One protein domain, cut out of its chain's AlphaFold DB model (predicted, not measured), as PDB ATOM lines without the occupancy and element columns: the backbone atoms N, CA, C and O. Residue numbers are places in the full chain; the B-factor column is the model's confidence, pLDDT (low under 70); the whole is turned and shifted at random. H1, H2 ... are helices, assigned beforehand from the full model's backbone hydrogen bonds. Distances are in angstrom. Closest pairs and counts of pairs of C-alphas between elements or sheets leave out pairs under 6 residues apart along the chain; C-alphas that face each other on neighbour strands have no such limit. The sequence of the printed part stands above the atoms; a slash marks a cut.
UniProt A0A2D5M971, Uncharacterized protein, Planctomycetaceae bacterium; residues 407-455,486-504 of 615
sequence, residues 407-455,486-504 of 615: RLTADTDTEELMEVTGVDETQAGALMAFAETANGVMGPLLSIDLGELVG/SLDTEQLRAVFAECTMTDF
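Overview. This is residues 407 to 455 and 486 to 504 of the 615 residues of an uncharacterized protein of Planctomycetaceae bacterium (UniProt A0A2D5M971). Five helices of crossed packing form a small ring, passing from H5 to H1 to H2 to H4 and on through H3, which closes the ring weakly beside H5. H2, the longest helix, is nearest to the mean of the C-alphas. The printed part has 68 residues with five named helices, H1 to H5 in order, and no named strand: its class is all helix. It is compact and rounded, with a radius of gyration of the C-alphas of 10.6 A and spans of 27 by 24 by 19 A.

Along the chain. H2, residues 425 to 437, is 19.1 A long. H1, residues 414 to 421, begins at C-alpha 414 (13.666, 44.659, -47.340). H4 is residues 450 to 455 and H3 residues 443 to 446. H5, residues 489 to 498, is 14.2 A long and ends at C-alpha 498 (8.198, 36.649, -37.428).

Arrangement. With residues 425 to 429 alone, H2 touches H1, about perpendicular at 83 degrees; their closest C-alphas, of Ala 428 and Thr 414, are 6.2 A apart. H2 touches H4 the same way at a steep tilt of 58 degrees; their closest C-alphas, of Phe 434 and Val 454, are 5.7 A apart. H1 touches H5, only just about perpendicular at 71 degrees; their closest C-alphas, of Thr 421 and Ala 494, are 5.0 A apart. H3 and H5 are close but not clearly touching; their closest C-alphas, of Leu 446 and Leu 492, are 7.9 A apart. H3 and H4 meet only through their link, and H2 and H5 are apart. In H1, H4 and H5 every O i to N i+4 pair is within hydrogen-bond range, in H2 7 of 9, and H3 is too short for such a pair.

Size, cuts and confidence. The C-alphas farthest apart, of Gly 455 and Phe 504, are 28.8 A apart. Residues 456 to 485 are not printed, and C-alphas 455 and 486 are 12.9 A apart across this cut. The links H1 to H2, H2 to H3 and H3 to H4 are tight. The mean pLDDT of the printed part is 89.7, and residue 455 is under 70.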
ATOM      1  N   ARG A 407       4.774  42.657 -41.449       93.06
ATOM      2  CA  ARG A 407       3.700  42.480 -42.427       93.06
ATOM      3  C   ARG A 407       4.300  42.398 -43.829       93.06
ATOM      4  O   ARG A 407       4.931  43.353 -44.278       93.06
ATOM      5  N   LEU A 408       4.058  41.292 -44.524       92.56
ATOM      6  CA  LEU A 408       4.485  41.092 -45.906       92.56
ATOM      7  C   LEU A 408       3.527  41.821 -46.859       92.56
ATOM      8  O   LEU A 408       2.318  41.587 -46.855       92.56
ATOM      9  N   THR A 409       4.080  42.742 -47.644       91.12
ATOM     10  CA  THR A 409       3.419  43.586 -48.650       91.12
ATOM     11  C   THR A 409       4.454  44.024 -49.694       91.12
ATOM     12  O   THR A 409       5.653  43.828 -49.504       91.12
ATOM     13  N   ALA A 410       4.018  44.695 -50.761       85.69
ATOM     14  CA  ALA A 410       4.927  45.343 -51.710       85.69
ATOM     15  C   ALA A 410       5.752  46.506 -51.108       85.69
ATOM     16  O   ALA A 410       6.780  46.866 -51.672       85.69
ATOM     17  N   ASP A 411       5.323  47.077 -49.973       86.88
ATOM     18  CA  ASP A 411       5.971  48.210 -49.291       86.88
ATOM     19  C   ASP A 411       6.766  47.786 -48.029       86.88
ATOM     20  O   ASP A 411       7.135  48.632 -47.213       86.88
ATOM     21  N   THR A 412       6.997  46.482 -47.820       91.81
ATOM     22  CA  THR A 412       7.771  45.955 -46.679       91.81
ATOM     23  C   THR A 412       9.237  46.391 -46.746       91.81
ATOM     24  O   THR A 412       9.834  46.402 -47.821       91.81
ATOM     25  N   ASP A 413       9.838  46.714 -45.596       93.62
ATOM     26  CA  ASP A 413      11.265  47.028 -45.524       93.62
ATOM     27  C   ASP A 413      12.100  45.764 -45.784       93.62
ATOM     28  O   ASP A 413      12.044  44.777 -45.046       93.62
ATOM     29  N   THR A 414      12.844  45.782 -46.889       93.94
ATOM     30  CA  THR A 414      13.666  44.659 -47.340       93.94
ATOM     31  C   THR A 414      14.866  44.431 -46.418       93.94
ATOM     32  O   THR A 414      15.225  43.278 -46.191       93.94
ATOM     33  N   GLU A 415      15.458  45.488 -45.843       94.94
ATOM     34  CA  GLU A 415      16.595  45.352 -44.919       94.94
ATOM     35  C   GLU A 415      16.138  44.690 -43.607       94.94
ATOM     36  O   GLU A 415      16.775  43.742 -43.145       94.94
ATOM     37  N   GLU A 416      14.987  45.111 -43.063       94.75
ATOM     38  CA  GLU A 416      14.373  44.506 -41.866       94.75
ATOM     39  C   GLU A 416      14.004  43.030 -42.101       94.75
ATOM     40  O   GLU A 416      14.320  42.165 -41.279       94.75
ATOM     41  N   LEU A 417      13.382  42.716 -43.245       94.81
ATOM     42  CA  LEU A 417      13.001  41.345 -43.595       94.81
ATOM     43  C   LEU A 417      14.223  40.419 -43.695       94.81
ATOM     44  O   LEU A 417      14.188  39.303 -43.168       94.81
ATOM     45  N   MET A 418      15.307  40.879 -44.328       96.12
ATOM     46  CA  MET A 418      16.562  40.127 -44.442       96.12
ATOM     47  C   MET A 418      17.250  39.934 -43.082       96.12
ATOM     48  O   MET A 418      17.697  38.825 -42.790       96.12
ATOM     49  N   GLU A 419      17.312  40.969 -42.232       95.06
ATOM     50  CA  GLU A 419      17.928  40.878 -40.896       95.06
ATOM     51  C   GLU A 419      17.181  39.893 -39.981       95.06
ATOM     52  O   GLU A 419      17.817  39.105 -39.281       95.06
ATOM     53  N   VAL A 420      15.844  39.903 -40.007       93.75
ATOM     54  CA  VAL A 420      15.014  39.079 -39.113       93.75
ATOM     55  C   VAL A 420      14.864  37.635 -39.597       93.75
ATOM     56  O   VAL A 420      14.839  36.723 -38.772       93.75
ATOM     57  N   THR A 421      14.758  37.398 -40.911       95.06
ATOM     58  CA  THR A 421      14.469  36.051 -41.451       95.06
ATOM     59  C   THR A 421      15.663  35.335 -42.082       95.06
ATOM     60  O   THR A 421      15.563  34.147 -42.385       95.06
ATOM     61  N   GLY A 422      16.795  36.021 -42.277       94.44
ATOM     62  CA  GLY A 422      17.993  35.437 -42.891       94.44
ATOM     63  C   GLY A 422      17.855  35.136 -44.389       94.44
ATOM     64  O   GLY A 422      18.657  34.376 -44.936       94.44
ATOM     65  N   VAL A 423      16.840  35.694 -45.056       94.69
ATOM     66  CA  VAL A 423      16.664  35.596 -46.513       94.69
ATOM     67  C   VAL A 423      17.641  36.502 -47.264       94.69
ATOM     68  O   VAL A 423      18.074  37.531 -46.747       94.69
ATOM     69  N   ASP A 424      17.987  36.130 -48.498       94.06
ATOM     70  CA  ASP A 424      18.736  37.006 -49.402       94.06
ATOM     71  C   ASP A 424      17.836  38.065 -50.078       94.06
ATOM     72  O   ASP A 424      16.608  38.008 -50.005       94.06
ATOM     73  N   GLU A 425      18.442  39.054 -50.742       93.00
ATOM     74  CA  GLU A 425      17.732  40.170 -51.392       93.00
ATOM     75  C   GLU A 425      16.744  39.696 -52.479       93.00
ATOM     76  O   GLU A 425      15.661  40.266 -52.639       93.00
ATOM     77  N   THR A 426      17.067  38.607 -53.190       91.88
ATOM     78  CA  THR A 426      16.200  38.040 -54.238       91.88
ATOM     79  C   THR A 426      15.023  37.276 -53.636       91.88
ATOM     80  O   THR A 426      13.890  37.412 -54.106       91.88
ATOM     81  N   GLN A 427      15.259  36.537 -52.548       93.25
ATOM     82  CA  GLN A 427      14.225  35.870 -51.758       93.25
ATOM     83  C   GLN A 427      13.289  36.885 -51.079       93.25
ATOM     84  O   GLN A 427      12.072  36.702 -51.107       93.25
ATOM     85  N   ALA A 428      13.821  37.980 -50.528       92.75
ATOM     86  CA  ALA A 428      13.036  39.049 -49.911       92.75
ATOM     87  C   ALA A 428      12.092  39.718 -50.925       92.75
ATOM     88  O   ALA A 428      10.880  39.779 -50.701       92.75
ATOM     89  N   GLY A 429      12.617  40.129 -52.087       90.75
ATOM     90  CA  GLY A 429      11.797  40.677 -53.173       90.75
ATOM     91  C   GLY A 429      10.738  39.689 -53.678       90.75
ATOM     92  O   GLY A 429       9.611  40.081 -53.989       90.75
ATOM     93  N   ALA A 430      11.056  38.393 -53.698       90.94
ATOM     94  CA  ALA A 430      10.112  37.351 -54.078       90.94
ATOM     95  C   ALA A 430       9.015  37.098 -53.023       90.94
ATOM     96  O   ALA A 430       7.860  36.891 -53.392       90.94
ATOM     97  N   LEU A 431       9.323  37.185 -51.724       92.12
ATOM     98  CA  LEU A 431       8.328  37.144 -50.642       92.12
ATOM     99  C   LEU A 431       7.360  38.336 -50.707       92.12
ATOM    100  O   LEU A 431       6.151  38.161 -50.537       92.12
ATOM    101  N   MET A 432       7.870  39.532 -51.014       91.38
ATOM    102  CA  MET A 432       7.054  40.737 -51.209       91.38
ATOM    103  C   MET A 432       6.135  40.610 -52.435       91.38
ATOM    104  O   MET A 432       4.952  40.938 -52.356       91.38
ATOM    105  N   ALA A 433       6.636  40.060 -53.548       89.62
ATOM    106  CA  ALA A 433       5.830  39.792 -54.743       89.62
ATOM    107  C   ALA A 433       4.793  38.670 -54.522       89.62
ATOM    108  O   ALA A 433       3.661  38.753 -55.003       89.62
ATOM    109  N   PHE A 434       5.139  37.634 -53.751       89.69
ATOM    110  CA  PHE A 434       4.191  36.607 -53.314       89.69
ATOM    111  C   PHE A 434       3.050  37.221 -52.493       89.69
ATOM    112  O   PHE A 434       1.889  36.905 -52.749       89.69
ATOM    113  N   ALA A 435       3.339  38.158 -51.583       88.25
ATOM    114  CA  ALA A 435       2.323  38.818 -50.760       88.25
ATOM    115  C   ALA A 435       1.225  39.534 -51.572       88.25
ATOM    116  O   ALA A 435       0.068  39.545 -51.150       88.25
ATOM    117  N   GLU A 436       1.539  40.070 -52.760       84.88
ATOM    118  CA  GLU A 436       0.530  40.658 -53.660       84.88
ATOM    119  C   GLU A 436      -0.450  39.621 -54.242       84.88
ATOM    120  O   GLU A 436      -1.588  39.959 -54.575       84.88
ATOM    121  N   THR A 437      -0.023  38.362 -54.388       82.00
ATOM    122  CA  THR A 437      -0.787  37.300 -55.073       82.00
ATOM    123  C   THR A 437      -1.415  36.278 -54.121       82.00
ATOM    124  O   THR A 437      -2.405  35.634 -54.476       82.00
ATOM    125  N   ALA A 438      -0.893  36.157 -52.898       72.50
ATOM    126  CA  ALA A 438      -1.206  35.105 -51.930       72.50
ATOM    127  C   ALA A 438      -2.627  35.137 -51.328       72.50
ATOM    128  O   ALA A 438      -2.968  34.269 -50.524       72.50
ATOM    129  N   ASN A 439      -3.458  36.138 -51.652       73.31
ATOM    130  CA  ASN A 439      -4.781  36.373 -51.043       73.31
ATOM    131  C   ASN A 439      -4.781  36.378 -49.493       73.31
ATOM    132  O   ASN A 439      -5.808  36.112 -48.873       73.31
ATOM    133  N   GLY A 440      -3.641  36.694 -48.868       76.69
ATOM    134  CA  GLY A 440      -3.486  36.752 -47.412       76.69
ATOM    135  C   GLY A 440      -3.052  35.452 -46.717       76.69
ATOM    136  O   GLY A 440      -3.037  35.429 -45.491       76.69
ATOM    137  N   VAL A 441      -2.696  34.395 -47.457       86.12
ATOM    138  CA  VAL A 441      -2.383  33.052 -46.920       86.12
ATOM    139  C   VAL A 441      -0.888  32.740 -47.055       86.12
ATOM    140  O   VAL A 441      -0.347  32.812 -48.156       86.12
ATOM    141  N   MET A 442      -0.209  32.329 -45.976       90.19
ATOM    142  CA  MET A 442       1.225  31.957 -46.041       90.19
ATOM    143  C   MET A 442       1.474  30.478 -46.376       90.19
ATOM    144  O   MET A 442       2.559  30.130 -46.834       90.19
ATOM    145  N   GLY A 443       0.469  29.611 -46.204       90.69
ATOM    146  CA  GLY A 443       0.559  28.160 -46.428       90.69
ATOM    147  C   GLY A 443       1.301  27.698 -47.700       90.69
ATOM    148  O   GLY A 443       2.143  26.810 -47.571       90.69
ATOM    149  N   PRO A 444       1.070  28.285 -48.898       91.56
ATOM    150  CA  PRO A 444       1.735  27.878 -50.141       91.56
ATOM    151  C   PRO A 444       3.269  27.887 -50.113       91.56
ATOM    152  O   PRO A 444       3.874  27.116 -50.854       91.56
ATOM    153  N   LEU A 445       3.898  28.689 -49.241       91.50
ATOM    154  CA  LEU A 445       5.359  28.710 -49.051       91.50
ATOM    155  C   LEU A 445       5.924  27.366 -48.562       91.50
ATOM    156  O   LEU A 445       7.126  27.135 -48.653       91.50
ATOM    157  N   LEU A 446       5.074  26.485 -48.027       91.44
ATOM    158  CA  LEU A 446       5.466  25.161 -47.549       91.44
ATOM    159  C   LEU A 446       5.479  24.108 -48.664       91.44
ATOM    160  O   LEU A 446       6.192  23.118 -48.530       91.44
ATOM    161  N   SER A 447       4.697  24.282 -49.740       89.38
ATOM    162  CA  SER A 447       4.511  23.253 -50.779       89.38
ATOM    163  C   SER A 447       4.930  23.648 -52.195       89.38
ATOM    164  O   SER A 447       5.057  22.759 -53.040       89.38
ATOM    165  N   ILE A 448       5.157  24.938 -52.467       87.31
ATOM    166  CA  ILE A 448       5.539  25.459 -53.787       87.31
ATOM    167  C   ILE A 448       6.816  26.295 -53.651       87.31
ATOM    168  O   ILE A 448       6.920  27.139 -52.762       87.31
ATOM    169  N   ASP A 449       7.777  26.086 -54.555       85.88
ATOM    170  CA  ASP A 449       9.024  26.853 -54.580       85.88
ATOM    171  C   ASP A 449       8.759  28.352 -54.822       85.88
ATOM    172  O   ASP A 449       7.965  28.740 -55.684       85.88
ATOM    173  N   LEU A 450       9.480  29.213 -54.096       83.38
ATOM    174  CA  LEU A 450       9.278  30.668 -54.102       83.38
ATOM    175  C   LEU A 450       9.386  31.290 -55.510       83.38
ATOM    176  O   LEU A 450       8.586  32.154 -55.877       83.38
ATOM    177  N   GLY A 451      10.313  30.800 -56.341       81.94
ATOM    178  CA  GLY A 451      10.438  31.215 -57.741       81.94
ATOM    179  C   GLY A 451       9.249  30.815 -58.631       81.94
ATOM    180  O   GLY A 451       8.918  31.540 -59.570       81.94
ATOM    181  N   GLU A 452       8.560  29.705 -58.337       83.12
ATOM    182  CA  GLU A 452       7.337  29.315 -59.055       83.12
ATOM    183  C   GLU A 452       6.126  30.151 -58.619       83.12
ATOM    184  O   GLU A 452       5.290  30.487 -59.460       83.12
ATOM    185  N   LEU A 453       6.052  30.529 -57.336       80.75
ATOM    186  CA  LEU A 453       4.993  31.389 -56.792       80.75
ATOM    187  C   LEU A 453       4.994  32.785 -57.431       80.75
ATOM    188  O   LEU A 453       3.938  33.288 -57.809       80.75
ATOM    189  N   VAL A 454       6.172  33.389 -57.620       75.00
ATOM    190  CA  VAL A 454       6.316  34.706 -58.274       75.00
ATOM    191  C   VAL A 454       6.207  34.611 -59.803       75.00
ATOM    192  O   VAL A 454       5.765  35.550 -60.466       75.00
ATOM    193  N   GLY A 455       6.573  33.466 -60.388       62.47
ATOM    194  CA  GLY A 455       6.577  33.249 -61.836       62.47
ATOM    195  C   GLY A 455       5.200  33.073 -62.494       62.47
ATOM    196  O   GLY A 455       5.122  33.060 -63.726       62.47
ATOM    197  N   SER A 486      14.882  28.537 -53.534       86.62
ATOM    198  CA  SER A 486      13.889  28.099 -52.552       86.62
ATOM    199  C   SER A 486      14.359  28.441 -51.136       86.62
ATOM    200  O   SER A 486      15.560  28.489 -50.865       86.62
ATOM    201  N   LEU A 487      13.403  28.712 -50.244       90.44
ATOM    202  CA  LEU A 487      13.688  28.991 -48.838       90.44
ATOM    203  C   LEU A 487      14.179  27.713 -48.153       90.44
ATOM    204  O   LEU A 487      13.587  26.644 -48.331       90.44
ATOM    205  N   ASP A 488      15.236  27.817 -47.352       93.12
ATOM    206  CA  ASP A 488      15.657  26.701 -46.508       93.12
ATOM    207  C   ASP A 488      14.752  26.543 -45.268       93.12
ATOM    208  O   ASP A 488      13.838  27.330 -45.008       93.12
ATOM    209  N   THR A 489      14.962  25.475 -44.496       92.75
ATOM    210  CA  THR A 489      14.130  25.168 -43.323       92.75
ATOM    211  C   THR A 489      14.272  26.196 -42.195       92.75
ATOM    212  O   THR A 489      13.320  26.394 -41.445       92.75
ATOM    213  N   GLU A 490      15.423  26.848 -42.044       94.00
ATOM    214  CA  GLU A 490      15.657  27.867 -41.014       94.00
ATOM    215  C   GLU A 490      14.992  29.191 -41.413       94.00
ATOM    216  O   GLU A 490      14.229  29.754 -40.626       94.00
ATOM    217  N   GLN A 491      15.142  29.590 -42.679       95.38
ATOM    218  CA  GLN A 491      14.426  30.716 -43.287       95.38
ATOM    219  C   GLN A 491      12.901  30.529 -43.203       95.38
ATOM    220  O   GLN A 491      12.191  31.425 -42.748       95.38
ATOM    221  N   LEU A 492      12.372  29.348 -43.557       94.94
ATOM    222  CA  LEU A 492      10.941  29.035 -43.422       94.94
ATOM    223  C   LEU A 492      10.460  29.133 -41.968       94.94
ATOM    224  O   LEU A 492       9.392  29.693 -41.714       94.94
ATOM    225  N   ARG A 493      11.234  28.616 -41.002       95.38
ATOM    226  CA  ARG A 493      10.899  28.735 -39.574       95.38
ATOM    227  C   ARG A 493      10.812  30.198 -39.143       95.38
ATOM    228  O   ARG A 493       9.860  30.545 -38.448       95.38
ATOM    229  N   ALA A 494      11.761  31.034 -39.567       95.19
ATOM    230  CA  ALA A 494      11.785  32.456 -39.239       95.19
ATOM    231  C   ALA A 494      10.624  33.224 -39.896       95.19
ATOM    232  O   ALA A 494       9.930  33.970 -39.209       95.19
ATOM    233  N   VAL A 495      10.332  32.978 -41.180       95.06
ATOM    234  CA  VAL A 495       9.190  33.591 -41.885       95.06
ATOM    235  C   VAL A 495       7.862  33.262 -41.192       95.06
ATOM    236  O   VAL A 495       7.066  34.162 -40.940       95.06
ATOM    237  N   PHE A 496       7.612  32.006 -40.808       94.69
ATOM    238  CA  PHE A 496       6.369  31.655 -40.106       94.69
ATOM    239  C   PHE A 496       6.305  32.141 -38.644       94.69
ATOM    240  O   PHE A 496       5.206  32.248 -38.101       94.69
ATOM    241  N   ALA A 497       7.443  32.435 -38.008       93.81
ATOM    242  CA  ALA A 497       7.507  32.947 -36.636       93.81
ATOM    243  C   ALA A 497       7.378  34.480 -36.552       93.81
ATOM    244  O   ALA A 497       6.724  34.996 -35.642       93.81
ATOM    245  N   GLU A 498       7.995  35.198 -37.494       94.81
ATOM    246  CA  GLU A 498       8.198  36.649 -37.428       94.81
ATOM    247  C   GLU A 498       7.493  37.430 -38.544       94.81
ATOM    248  O   GLU A 498       7.424  38.653 -38.463       94.81
ATOM    249  N   CYS A 499       6.924  36.778 -39.565       94.69
ATOM    250  CA  CYS A 499       6.151  37.452 -40.611       94.69
ATOM    251  C   CYS A 499       4.640  37.194 -40.503       94.69
ATOM    252  O   CYS A 499       4.164  36.268 -39.844       94.69
ATOM    253  N   THR A 500       3.852  38.041 -41.165       93.06
ATOM    254  CA  THR A 500       2.401  37.873 -41.291       93.06
ATOM    255  C   THR A 500       1.859  38.504 -42.571       93.06
ATOM    256  O   THR A 500       2.383  39.500 -43.063       93.06
ATOM    257  N   MET A 501       0.761  37.956 -43.087       90.38
ATOM    258  CA  MET A 501      -0.058  38.590 -44.130       90.38
ATOM    259  C   MET A 501      -1.246  39.376 -43.541       90.38
ATOM    260  O   MET A 501      -1.925  40.126 -44.246       90.38
ATOM    261  N   THR A 502      -1.526  39.203 -42.248       89.75
ATOM    262  CA  THR A 502      -2.731  39.701 -41.580       89.75
ATOM    263  C   THR A 502      -2.605  41.169 -41.170       89.75
ATOM    264  O   THR A 502      -1.563  41.626 -40.700       89.75
ATOM    265  N   ASP A 503      -3.700  41.923 -41.310       88.62
ATOM    266  CA  ASP A 503      -3.776  43.312 -40.857       88.62
ATOM    267  C   ASP A 503      -4.284  43.417 -39.412       88.62
ATOM    268  O   ASP A 503      -5.488  43.398 -39.153       88.62
ATOM    269  N   PHE A 504      -3.367  43.579 -38.460       87.75
ATOM    270  CA  PHE A 504      -3.707  43.795 -37.049       87.75
ATOM    271  C   PHE A 504      -4.110  45.244 -36.708       87.75
ATOM    272  O   PHE A 504      -4.373  45.543 -35.543       87.75
TER     273      PHE A 504